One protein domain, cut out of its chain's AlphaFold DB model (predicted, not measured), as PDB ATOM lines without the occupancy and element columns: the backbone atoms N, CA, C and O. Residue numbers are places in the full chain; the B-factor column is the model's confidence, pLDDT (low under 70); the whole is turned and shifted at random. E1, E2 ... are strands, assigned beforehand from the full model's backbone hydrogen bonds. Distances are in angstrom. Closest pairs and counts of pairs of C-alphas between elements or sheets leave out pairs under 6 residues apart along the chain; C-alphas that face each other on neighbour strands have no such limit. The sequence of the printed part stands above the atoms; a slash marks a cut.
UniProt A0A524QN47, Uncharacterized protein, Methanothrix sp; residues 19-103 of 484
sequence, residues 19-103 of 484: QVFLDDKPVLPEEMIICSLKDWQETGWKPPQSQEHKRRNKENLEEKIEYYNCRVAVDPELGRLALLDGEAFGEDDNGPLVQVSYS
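Overview. This is residues 19 to 103 of the 484 residues of an uncharacterized protein of Methanothrix sp (UniProt A0A524QN47). Little regular structure is here: three small sheets strung on loops, with hairpin E4 and E5 reaching toward one end and residues 35 to 51 toward the other, while residues 89 to 94 stick out. The printed part has 85 residues, 33 in eight named strands, E1 to E8 in order: all strand. The sheets are E2 E1 E8, antiparallel; E3 E6 E7, mixed; E4 E5, antiparallel. It is only just loose, close to compact, with radius of gyration of the C-alphas 14.6 A and spans of 49 by 31 by 28 A.

Along the chain. Find C-alpha 19 at (105.094, 162.571, 124.834), where E1, residues 19 to 22, begins. Next come E2, 25 to 27; E3, 32 to 34; E4, 52 to 56, 14.0 A long; E5, 65 to 69, 13.5 A; E6, 72 to 75; E7, 80 to 83; and E8, 98 to 102, 13.3 A, ending at (103.006, 166.426, 129.321).

Arrangement. Look for N and O within hydrogen-bond range: N 21 and O 99 in E1 and E8, 2.8 A; N 27 and O 20 in hairpin E1 and E2, 2.8 A; N 33 and O 72 in parallel E3 and E6, 2.9 A; N 73 and O 82 in hairpin E6 and E7, 2.8 A; N 53 and O 68 in E4 and E5, 2.8 A. E5 runs on into E6 at 61 degrees.

Size, cuts and confidence. The farthest C-alphas, Thr 43 and Leu 61, are 49.8 A apart. The printed part has no cut; links E3 to E4 and E7 to E8 are long. Residues 57 to 63 and 85 to 94 have pLDDT under 70.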
ATOM      1  N   GLN A  19     104.475 162.813 126.130       90.88
ATOM      2  CA  GLN A  19     105.094 162.571 124.834       90.88
ATOM      3  C   GLN A  19     106.523 163.083 124.879       90.88
ATOM      4  O   GLN A  19     106.802 164.135 125.455       90.88
ATOM      5  N   VAL A  20     107.419 162.358 124.221       91.25
ATOM      6  CA  VAL A  20     108.816 162.746 124.052       91.25
ATOM      7  C   VAL A  20     109.087 162.831 122.560       91.25
ATOM      8  O   VAL A  20     108.660 161.960 121.808       91.25
ATOM      9  N   PHE A  21     109.804 163.862 122.129       88.94
ATOM     10  CA  PHE A  21     110.236 164.026 120.748       88.94
ATOM     11  C   PHE A  21     111.749 164.199 120.700       88.94
ATOM     12  O   PHE A  21     112.323 164.910 121.527       88.94
ATOM     13  N   LEU A  22     112.374 163.562 119.714       86.88
ATOM     14  CA  LEU A  22     113.788 163.706 119.379       86.88
ATOM     15  C   LEU A  22     113.871 164.238 117.945       86.88
ATOM     16  O   LEU A  22     113.435 163.560 117.017       86.88
ATOM     17  N   ASP A  23     114.367 165.466 117.774       83.38
ATOM     18  CA  ASP A  23     114.404 166.181 116.486       83.38
ATOM     19  C   ASP A  23     113.041 166.194 115.765       83.38
ATOM     20  O   ASP A  23     112.919 165.791 114.607       83.38
ATOM     21  N   ASP A  24     111.993 166.621 116.483       83.50
ATOM     22  CA  ASP A  24     110.586 166.632 116.044       83.50
ATOM     23  C   ASP A  24     109.964 165.255 115.754       83.50
ATOM     24  O   ASP A  24     108.792 165.181 115.374       83.50
ATOM     25  N   LYS A  25     110.697 164.152 115.947       86.81
ATOM     26  CA  LYS A  25     110.163 162.797 115.768       86.81
ATOM     27  C   LYS A  25     109.648 162.264 117.102       86.81
ATOM     28  O   LYS A  25     110.433 162.227 118.053       86.81
ATOM     29  N   PRO A  26     108.377 161.836 117.195       89.56
ATOM     30  CA  PRO A  26     107.859 161.254 118.424       89.56
ATOM     31  C   PRO A  26     108.631 159.977 118.765       89.56
ATOM     32  O   PRO A  26     108.925 159.160 117.893       89.56
ATOM     33  N   VAL A  27     108.965 159.825 120.040       89.56
ATOM     34  CA  VAL A  27     109.388 158.560 120.637       89.56
ATOM     35  C   VAL A  27     108.115 157.829 121.028       89.56
ATOM     36  O   VAL A  27     107.282 158.380 121.752       89.56
ATOM     37  N   LEU A  28     107.939 156.610 120.530       87.69
ATOM     38  CA  LEU A  28     106.727 155.847 120.814       87.69
ATOM     39  C   LEU A  28     106.711 155.412 122.287       87.69
ATOM     40  O   LEU A  28     107.777 155.149 122.843       87.69
ATOM     41  N   PRO A  29     105.537 155.259 122.929       86.94
ATOM     42  CA  PRO A  29     105.468 154.817 124.324       86.94
ATOM     43  C   PRO A  29     106.222 153.506 124.603       86.94
ATOM     44  O   PRO A  29     106.789 153.334 125.676       86.94
ATOM     45  N   GLU A  30     106.268 152.590 123.632       85.75
ATOM     46  CA  GLU A  30     107.007 151.324 123.740       85.75
ATOM     47  C   GLU A  30     108.534 151.478 123.628       85.75
ATOM     48  O   GLU A  30     109.283 150.619 124.084       85.75
ATOM     49  N   GLU A  31     109.010 152.594 123.078       89.19
ATOM     50  CA  GLU A  31     110.429 152.953 123.030       89.19
ATOM     51  C   GLU A  31     110.892 153.640 124.332       89.19
ATOM     52  O   GLU A  31     112.047 154.067 124.426       89.19
ATOM     53  N   MET A  32     110.023 153.752 125.346       90.50
ATOM     54  CA  MET A  32     110.320 154.384 126.635       90.50
ATOM     55  C   MET A  32     110.453 153.356 127.766       90.50
ATOM     56  O   MET A  32     109.605 152.482 127.940       90.50
ATOM     57  N   ILE A  33     111.482 153.509 128.604       91.25
ATOM     58  CA  ILE A  33     111.642 152.745 129.850       91.25
ATOM     59  C   ILE A  33     111.174 153.602 131.026       91.25
ATOM     60  O   ILE A  33     111.758 154.648 131.296       91.25
ATOM     61  N   ILE A  34     110.177 153.140 131.781       91.81
ATOM     62  CA  ILE A  34     109.804 153.771 133.056       91.81
ATOM     63  C   ILE A  34     110.670 153.182 134.169       91.81
ATOM     64  O   ILE A  34     110.578 151.991 134.472       91.81
ATOM     65  N   CYS A  35     111.538 153.997 134.763       90.75
ATOM     66  CA  CYS A  35     112.440 153.562 135.828       90.75
ATOM     67  C   CYS A  35     112.894 154.739 136.697       90.75
ATOM     68  O   CYS A  35     112.755 155.896 136.312       90.75
ATOM     69  N   SER A  36     113.457 154.442 137.869       91.94
ATOM     70  CA  SER A  36     114.015 155.487 138.725       91.94
ATOM     71  C   SER A  36     115.357 155.992 138.185       91.94
ATOM     72  O   SER A  36     116.247 155.205 137.861       91.94
ATOM     73  N   LEU A  37     115.515 157.314 138.156       92.94
ATOM     74  CA  LEU A  37     116.721 158.057 137.785       92.94
ATOM     75  C   LEU A  37     117.267 158.846 138.991       92.94
ATOM     76  O   LEU A  37     117.822 159.942 138.851       92.94
ATOM     77  N   LYS A  38     117.075 158.323 140.209       89.25
ATOM     78  CA  LYS A  38     117.441 158.990 141.469       89.25
ATOM     79  C   LYS A  38     118.922 159.368 141.545       89.25
ATOM     80  O   LYS A  38     119.229 160.502 141.922       89.25
ATOM     81  N   ASP A  39     119.793 158.486 141.064       87.38
ATOM     82  CA  ASP A  39     121.251 158.580 141.216       87.38
ATOM     83  C   ASP A  39     121.944 159.316 140.050       87.38
ATOM     84  O   ASP A  39     123.166 159.316 139.948       87.38
ATOM     85  N   TRP A  40     121.186 159.991 139.173       83.56
ATOM     86  CA  TRP A  40     121.714 160.646 137.959       83.56
ATOM     87  C   TRP A  40     122.816 161.697 138.193       83.56
ATOM     88  O   TRP A  40     123.570 162.024 137.281       83.56
ATOM     89  N   GLN A  41     122.891 162.254 139.406       85.25
ATOM     90  CA  GLN A  41     123.890 163.244 139.815       85.25
ATOM     91  C   GLN A  41     125.184 162.604 140.329       85.25
ATOM     92  O   GLN A  41     126.174 163.311 140.531       85.25
ATOM     93  N   GLU A  42     125.190 161.294 140.578       88.81
ATOM     94  CA  GLU A  42     126.366 160.597 141.075       88.81
ATOM     95  C   GLU A  42     127.449 160.516 139.995       88.81
ATOM     96  O   GLU A  42     127.199 160.297 138.808       88.81
ATOM     97  N   THR A  43     128.703 160.705 140.408       88.31
ATOM     98  CA  THR A  43     129.834 160.645 139.478       88.31
ATOM     99  C   THR A  43     129.952 159.240 138.888       88.31
ATOM    100  O   THR A  43     130.097 158.268 139.623       88.31
ATOM    101  N   GLY A  44     129.943 159.142 137.558       82.50
ATOM    102  CA  GLY A  44     130.015 157.860 136.854       82.50
ATOM    103  C   GLY A  44     128.667 157.156 136.685       82.50
ATOM    104  O   GLY A  44     128.656 156.031 136.179       82.50
ATOM    105  N   TRP A  45     127.556 157.800 137.060       87.25
ATOM    106  CA  TRP A  45     126.223 157.321 136.714       87.25
ATOM    107  C   TRP A  45     126.094 157.134 135.200       87.25
ATOM    108  O   TRP A  45     126.611 157.925 134.406       87.25
ATOM    109  N   LYS A  46     125.401 156.067 134.805       83.00
ATOM    110  CA  LYS A  46     125.070 155.779 133.413       83.00
ATOM    111  C   LYS A  46     123.566 155.585 133.288       83.00
ATOM    112  O   LYS A  46     122.978 154.976 134.188       83.00
ATOM    113  N   PRO A  47     122.957 156.045 132.185       85.25
ATOM    114  CA  PRO A  47     121.573 155.714 131.906       85.25
ATOM    115  C   PRO A  47     121.390 154.191 131.817       85.25
ATOM    116  O   PRO A  47     122.360 153.460 131.573       85.25
ATOM    117  N   PRO A  48     120.157 153.692 132.013       86.50
ATOM    118  CA  PRO A  48     119.832 152.301 131.735       86.50
ATOM    119  C   PRO A  48     120.299 151.890 130.333       86.50
ATOM    120  O   PRO A  48     120.333 152.699 129.407       86.50
ATOM    121  N   GLN A  49     120.654 150.620 130.153       86.00
ATOM    122  CA  GLN A  49     120.972 150.126 128.815       86.00
ATOM    123  C   GLN A  49     119.701 150.069 127.966       86.00
ATOM    124  O   GLN A  49     118.644 149.665 128.459       86.00
ATOM    125  N   SER A  50     119.820 150.442 126.690       87.62
ATOM    126  CA  SER A  50     118.751 150.210 125.723       87.62
ATOM    127  C   SER A  50     118.431 148.714 125.642       87.62
ATOM    128  O   SER A  50     119.329 147.869 125.696       87.62
ATOM    129  N   GLN A  51     117.143 148.392 125.554       85.19
ATOM    130  CA  GLN A  51     116.642 147.030 125.411       85.19
ATOM    131  C   GLN A  51     116.032 146.868 124.019       85.19
ATOM    132  O   GLN A  51     115.276 147.729 123.569       85.19
ATOM    133  N   GLU A  52     116.366 145.766 123.347       87.38
ATOM    134  CA  GLU A  52     115.762 145.395 122.067       87.38
ATOM    135  C   GLU A  52     114.443 144.651 122.316       87.38
ATOM    136  O   GLU A  52     114.384 143.651 123.038       87.38
ATOM    137  N   HIS A  53     113.381 145.128 121.683       86.62
ATOM    138  CA  HIS A  53     112.042 144.565 121.735       86.62
ATOM    139  C   HIS A  53     111.537 144.258 120.324       86.62
ATOM    140  O   HIS A  53     112.117 144.667 119.318       86.62
ATOM    141  N   LYS A  54     110.444 143.493 120.238       86.31
ATOM    142  CA  LYS A  54     109.827 143.099 118.969       86.31
ATOM    143  C   LYS A  54     108.340 143.423 118.953       86.31
ATOM    144  O   LYS A  54     107.629 143.086 119.901       86.31
ATOM    145  N   ARG A  55     107.852 143.985 117.847       80.75
ATOM    146  CA  ARG A  55     106.426 144.235 117.589       80.75
ATOM    147  C   ARG A  55     105.966 143.555 116.307       80.75
ATOM    148  O   ARG A  55     106.769 143.191 115.446       80.75
ATOM    149  N   ARG A  56     104.653 143.353 116.189       75.12
ATOM    150  CA  ARG A  56     104.026 142.899 114.941       75.12
ATOM    151  C   ARG A  56     103.598 144.122 114.146       75.12
ATOM    152  O   ARG A  56     102.788 144.900 114.640       75.12
ATOM    153  N   ASN A  57     104.089 144.251 112.922       65.88
ATOM    154  CA  ASN A  57     103.604 145.271 112.007       65.88
ATOM    155  C   ASN A  57     102.309 144.763 111.339       65.88
ATOM    156  O   ASN A  57     102.346 143.775 110.608       65.88
ATOM    157  N   LYS A  58     101.159 145.384 111.647       59.81
ATOM    158  CA  LYS A  58      99.848 145.028 111.060       59.81
ATOM    159  C   LYS A  58      99.520 145.808 109.776       59.81
ATOM    160  O   LYS A  58      98.500 145.516 109.159       59.81
ATOM    161  N   GLU A  59     100.341 146.777 109.363       61.25
ATOM    162  CA  GLU A  59     100.078 147.598 108.167       61.25
ATOM    163  C   GLU A  59     100.369 146.855 106.855       61.25
ATOM    164  O   GLU A  59      99.870 147.237 105.799       61.25
ATOM    165  N   ASN A  60     101.113 145.748 106.916       52.16
ATOM    166  CA  ASN A  60     101.355 144.866 105.781       52.16
ATOM    167  C   ASN A  60     100.640 143.522 105.998       52.16
ATOM    168  O   ASN A  60     100.681 142.957 107.086       52.16
ATOM    169  N   LEU A  61     100.012 142.980 104.947       54.34
ATOM    170  CA  LEU A  61      99.301 141.682 104.944       54.34
ATOM    171  C   LEU A  61     100.190 140.470 105.304       54.34
ATOM    172  O   LEU A  61      99.690 139.358 105.460       54.34
ATOM    173  N   GLU A  62     101.498 140.678 105.434       57.75
ATOM    174  CA  GLU A  62     102.469 139.708 105.924       57.75
ATOM    175  C   GLU A  62     102.820 140.074 107.373       57.75
ATOM    176  O   GLU A  62     103.320 141.170 107.617       57.75
ATOM    177  N   GLU A  63     102.565 139.171 108.330       59.91
ATOM    178  CA  GLU A  63     102.845 139.321 109.770       59.91
ATOM    179  C   GLU A  63     104.356 139.459 110.075       59.91
ATOM    180  O   GLU A  63     104.978 138.600 110.709       59.91
ATOM    181  N   LYS A  64     104.996 140.526 109.598       73.12
ATOM    182  CA  LYS A  64     106.431 140.738 109.749       73.12
ATOM    183  C   LYS A  64     106.732 141.238 111.162       73.12
ATOM    184  O   LYS A  64     106.132 142.199 111.649       73.12
ATOM    185  N   ILE A  65     107.674 140.563 111.818       79.56
ATOM    186  CA  ILE A  65     108.230 140.992 113.103       79.56
ATOM    187  C   ILE A  65     109.195 142.149 112.837       79.56
ATOM    188  O   ILE A  65     110.123 142.011 112.039       79.56
ATOM    189  N   GLU A  66     108.974 143.264 113.519       83.00
ATOM    190  CA  GLU A  66     109.856 144.428 113.533       83.00
ATOM    191  C   GLU A  66     110.566 144.493 114.887       83.00
ATOM    192  O   GLU A  66     109.928 144.306 115.925       83.00
ATOM    193  N   TYR A  67     111.877 144.723 114.869       83.94
ATOM    194  CA  TYR A  67     112.689 144.915 116.069       83.94
ATOM    195  C   TYR A  67     112.912 146.410 116.285       83.94
ATOM    196  O   TYR A  67     113.152 147.136 115.320       83.94
ATOM    197  N   TYR A  68     112.835 146.857 117.534       85.50
ATOM    198  CA  TYR A  68     113.047 148.246 117.933       85.50
ATOM    199  C   TYR A  68     113.809 148.309 119.256       85.50
ATOM    200  O   TYR A  68     113.802 147.354 120.030       85.50
ATOM    201  N   ASN A  69     114.458 149.441 119.513       88.75
ATOM    202  CA  ASN A  69     115.223 149.684 120.730       88.75
ATOM    203  C   ASN A  69     114.533 150.742 121.583       88.75
ATOM    204  O   ASN A  69     113.982 151.706 121.049       88.75
ATOM    205  N   CYS A  70     114.609 150.609 122.905       89.81
ATOM    206  CA  CYS A  70     114.247 151.716 123.782       89.81
ATOM    207  C   CYS A  70     115.206 152.895 123.559       89.81
ATOM    208  O   CYS A  70     116.424 152.711 123.489       89.81
ATOM    209  N   ARG A  71     114.664 154.108 123.483       89.81
ATOM    210  CA  ARG A  71     115.410 155.332 123.152       89.81
ATOM    211  C   ARG A  71     115.583 156.253 124.354       89.81
ATOM    212  O   ARG A  71     116.592 156.949 124.458       89.81
ATOM    213  N   VAL A  72     114.625 156.238 125.285       92.50
ATOM    214  CA  VAL A  72     114.625 157.103 126.476       92.50
ATOM    215  C   VAL A  72     114.232 156.337 127.738       92.50
ATOM    216  O   VAL A  72     113.429 155.405 127.687       92.50
ATOM    217  N   ALA A  73     114.772 156.751 128.881       92.56
ATOM    218  CA  ALA A  73     114.272 156.390 130.203       92.56
ATOM    219  C   ALA A  73     113.594 157.596 130.853       92.56
ATOM    220  O   ALA A  73     114.119 158.708 130.789       92.56
ATOM    221  N   VAL A  74     112.457 157.367 131.502       93.50
ATOM    222  CA  VAL A  74     111.650 158.389 132.170       93.50
ATOM    223  C   VAL A  74     111.440 157.998 133.628       93.50
ATOM    224  O   VAL A  74     110.985 156.891 133.923       93.50
ATOM    225  N   ASP A  75     111.735 158.937 134.523       93.38
ATOM    226  CA  ASP A  75     111.372 158.885 135.936       93.38
ATOM    227  C   ASP A  75     110.226 159.880 136.179       93.38
ATOM    228  O   ASP A  75     110.479 161.089 136.260       93.38
ATOM    229  N   PRO A  76     108.969 159.407 136.264       88.88
ATOM    230  CA  PRO A  76     107.817 160.281 136.460       88.88
ATOM    231  C   PRO A  76     107.743 160.865 137.876       88.88
ATOM    232  O   PRO A  76     107.124 161.908 138.053       88.88
ATOM    233  N   GLU A  77     108.373 160.237 138.876       86.69
ATOM    234  CA  GLU A  77     108.372 160.724 140.262       86.69
ATOM    235  C   GLU A  77     109.304 161.931 140.412       86.69
ATOM    236  O   GLU A  77     108.980 162.904 141.087       86.69
ATOM    237  N   LEU A  78     110.458 161.892 139.739       86.88
ATOM    238  CA  LEU A  78     111.446 162.971 139.783       86.88
ATOM    239  C   LEU A  78     111.322 163.965 138.621       86.88
ATOM    240  O   LEU A  78     112.081 164.937 138.583       86.88
ATOM    241  N   GLY A  79     110.425 163.708 137.664       87.75
ATOM    242  CA  GLY A  79     110.278 164.506 136.445       87.75
ATOM    243  C   GLY A  79     111.550 164.516 135.591       87.75
ATOM    244  O   GLY A  79     111.923 165.552 135.040       87.75
ATOM    245  N   ARG A  80     112.271 163.388 135.531       90.50
ATOM    246  CA  ARG A  80     113.562 163.275 134.829       90.50
ATOM    247  C   ARG A  80     113.445 162.414 133.583       90.50
ATOM    248  O   ARG A  80     112.659 161.472 133.528       90.50
ATOM    249  N   LEU A  81     114.301 162.710 132.611       91.25
ATOM    250  CA  LEU A  81     114.446 161.944 131.382       91.25
ATOM    251  C   LEU A  81     115.929 161.752 131.064       91.25
ATOM    252  O   LEU A  81     116.723 162.681 131.223       91.25
ATOM    253  N   ALA A  82     116.293 160.562 130.599       90.44
ATOM    254  CA  ALA A  82     117.628 160.246 130.109       90.44
ATOM    255  C   ALA A  82     117.559 159.618 128.712       90.44
ATOM    256  O   ALA A  82     116.705 158.771 128.451       90.44
ATOM    257  N   LEU A  83     118.473 160.013 127.825       89.06
ATOM    258  CA  LEU A  83     118.685 159.329 126.547       89.06
ATOM    259  C   LEU A  83     119.471 158.033 126.796       89.06
ATOM    260  O   LEU A  83     120.390 158.028 127.619       89.06
ATOM    261  N   LEU A  84     119.100 156.942 126.123       87.75
ATOM    262  CA  LEU A  84     119.772 155.644 126.269       87.75
ATOM    263  C   LEU A  84     120.921 155.496 125.258       87.75
ATOM    264  O   LEU A  84     120.887 156.076 124.171       87.75
ATOM    265  N   ASP A  85     121.938 154.704 125.617       63.66
ATOM    266  CA  ASP A  85     123.113 154.441 124.771       63.66
ATOM    267  C   ASP A  85     122.688 153.898 123.387       63.66
ATOM    268  O   ASP A  85     122.082 152.830 123.296       63.66
ATOM    269  N   GLY A  86     123.021 154.624 122.309       59.88
ATOM    270  CA  GLY A  86     122.730 154.244 120.915       59.88
ATOM    271  C   GLY A  86     122.112 155.358 120.061       59.88
ATOM    272  O   GLY A  86     122.303 155.370 118.846       59.88
ATOM    273  N   GLU A  87     121.455 156.338 120.685       58.19
ATOM    274  CA  GLU A  87     121.085 157.599 120.032       58.19
ATOM    275  C   GLU A  87     122.356 158.452 119.927       58.19
ATOM    276  O   GLU A  87     122.676 159.240 120.816       58.19
ATOM    277  N   ALA A  88     123.162 158.196 118.892       51.00
ATOM    278  CA  ALA A  88     124.388 158.939 118.652       51.00
ATOM    279  C   ALA A  88     124.078 160.441 118.664       51.00
ATOM    280  O   ALA A  88     123.248 160.921 117.890       51.00
ATOM    281  N   PHE A  89     124.769 161.175 119.539       54.41
ATOM    282  CA  PHE A  89     124.959 162.606 119.369       54.41
ATOM    283  C   PHE A  89     125.399 162.788 117.916       54.41
ATOM    284  O   PHE A  89     126.343 162.120 117.486       54.41
ATOM    285  N   GLY A  90     124.641 163.557 117.128       48.16
ATOM    286  CA  GLY A  90     124.963 163.765 115.716       48.16
ATOM    287  C   GLY A  90     126.411 164.239 115.540       48.16
ATOM    288  O   GLY A  90     127.080 164.576 116.515       48.16
ATOM    289  N   GLU A  91     126.888 164.311 114.297       48.91
ATOM    290  CA  GLU A  91     128.275 164.707 113.965       48.91
ATOM    291  C   GLU A  91     128.740 166.032 114.624       48.91
ATOM    292  O   GLU A  91     129.940 166.284 114.706       48.91
ATOM    293  N   ASP A  92     127.805 166.830 115.153       53.22
ATOM    294  CA  ASP A  92     128.005 168.122 115.813       53.22
ATOM    295  C   ASP A  92     128.129 168.078 117.362       53.22
ATOM    296  O   ASP A  92     128.006 169.126 118.000       53.22
ATOM    297  N   ASP A  93     128.335 166.913 117.999       54.94
ATOM    298  CA  ASP A  93     128.560 166.729 119.462       54.94
ATOM    299  C   ASP A  93     127.430 167.232 120.407       54.94
ATOM    300  O   ASP A  93     127.535 167.126 121.629       54.94
ATOM    301  N   ASN A  94     126.317 167.756 119.877       61.31
ATOM    302  CA  ASN A  94     125.280 168.441 120.669       61.31
ATOM    303  C   ASN A  94     124.042 167.595 121.027       61.31
ATOM    304  O   ASN A  94     123.191 168.070 121.779       61.31
ATOM    305  N   GLY A  95     123.941 166.350 120.551       70.56
ATOM    306  CA  GLY A  95     122.771 165.496 120.815       70.56
ATOM    307  C   GLY A  95     121.517 165.915 120.037       70.56
ATOM    308  O   GLY A  95     121.512 166.979 119.415       70.56
ATOM    309  N   PRO A  96     120.457 165.086 120.035       78.56
ATOM    310  CA  PRO A  96     119.181 165.462 119.432       78.56
ATOM    311  C   PRO A  96     118.496 166.570 120.239       78.56
ATOM    312  O   PRO A  96     118.632 166.652 121.465       78.56
ATOM    313  N   LEU A  97     117.687 167.391 119.570       80.25
ATOM    314  CA  LEU A  97     116.769 168.292 120.254       80.25
ATOM    315  C   LEU A  97     115.701 167.463 120.978       80.25
ATOM    316  O   LEU A  97     114.853 166.843 120.338       80.25
ATOM    317  N   VAL A  98     115.731 167.487 122.310       86.12
ATOM    318  CA  VAL A  98     114.743 166.805 123.155       86.12
ATOM    319  C   VAL A  98     113.584 167.740 123.459       86.12
ATOM    320  O   VAL A  98     113.781 168.860 123.934       86.12
ATOM    321  N   GLN A  99     112.365 167.260 123.236       87.38
ATOM    322  CA  GLN A  99     111.148 167.972 123.604       87.38
ATOM    323  C   GLN A  99     110.203 167.048 124.342       87.38
ATOM    324  O   GLN A  99     110.166 165.846 124.091       87.38
ATOM    325  N   VAL A 100     109.416 167.637 125.232       89.81
ATOM    326  CA  VAL A 100     108.395 166.922 125.980       89.81
ATOM    327  C   VAL A 100     107.085 167.690 125.921       89.81
ATOM    328  O   VAL A 100     107.075 168.916 126.020       89.81
ATOM    329  N   SER A 101     105.996 166.954 125.760       88.00
ATOM    330  CA  SER A 101     104.637 167.423 126.020       88.00
ATOM    331  C   SER A 101     104.101 166.573 127.157       88.00
ATOM    332  O   SER A 101     104.290 165.360 127.138       88.00
ATOM    333  N   TYR A 102     103.507 167.175 128.177       87.06
ATOM    334  CA  TYR A 102     103.006 166.426 129.321       87.06
ATOM    335  C   TYR A 102     101.814 167.127 129.955       87.06
ATOM    336  O   TYR A 102     101.691 168.352 129.904       87.06
ATOM    337  N   SER A 103     100.951 166.328 130.573       83.25
ATOM    338  CA  SER A 103      99.842 166.830 131.377       83.25
ATOM    339  C   SER A 103     100.352 167.296 132.737       83.25
ATOM    340  O   SER A 103     101.118 166.599 133.402       83.25
TER     341      SER A 103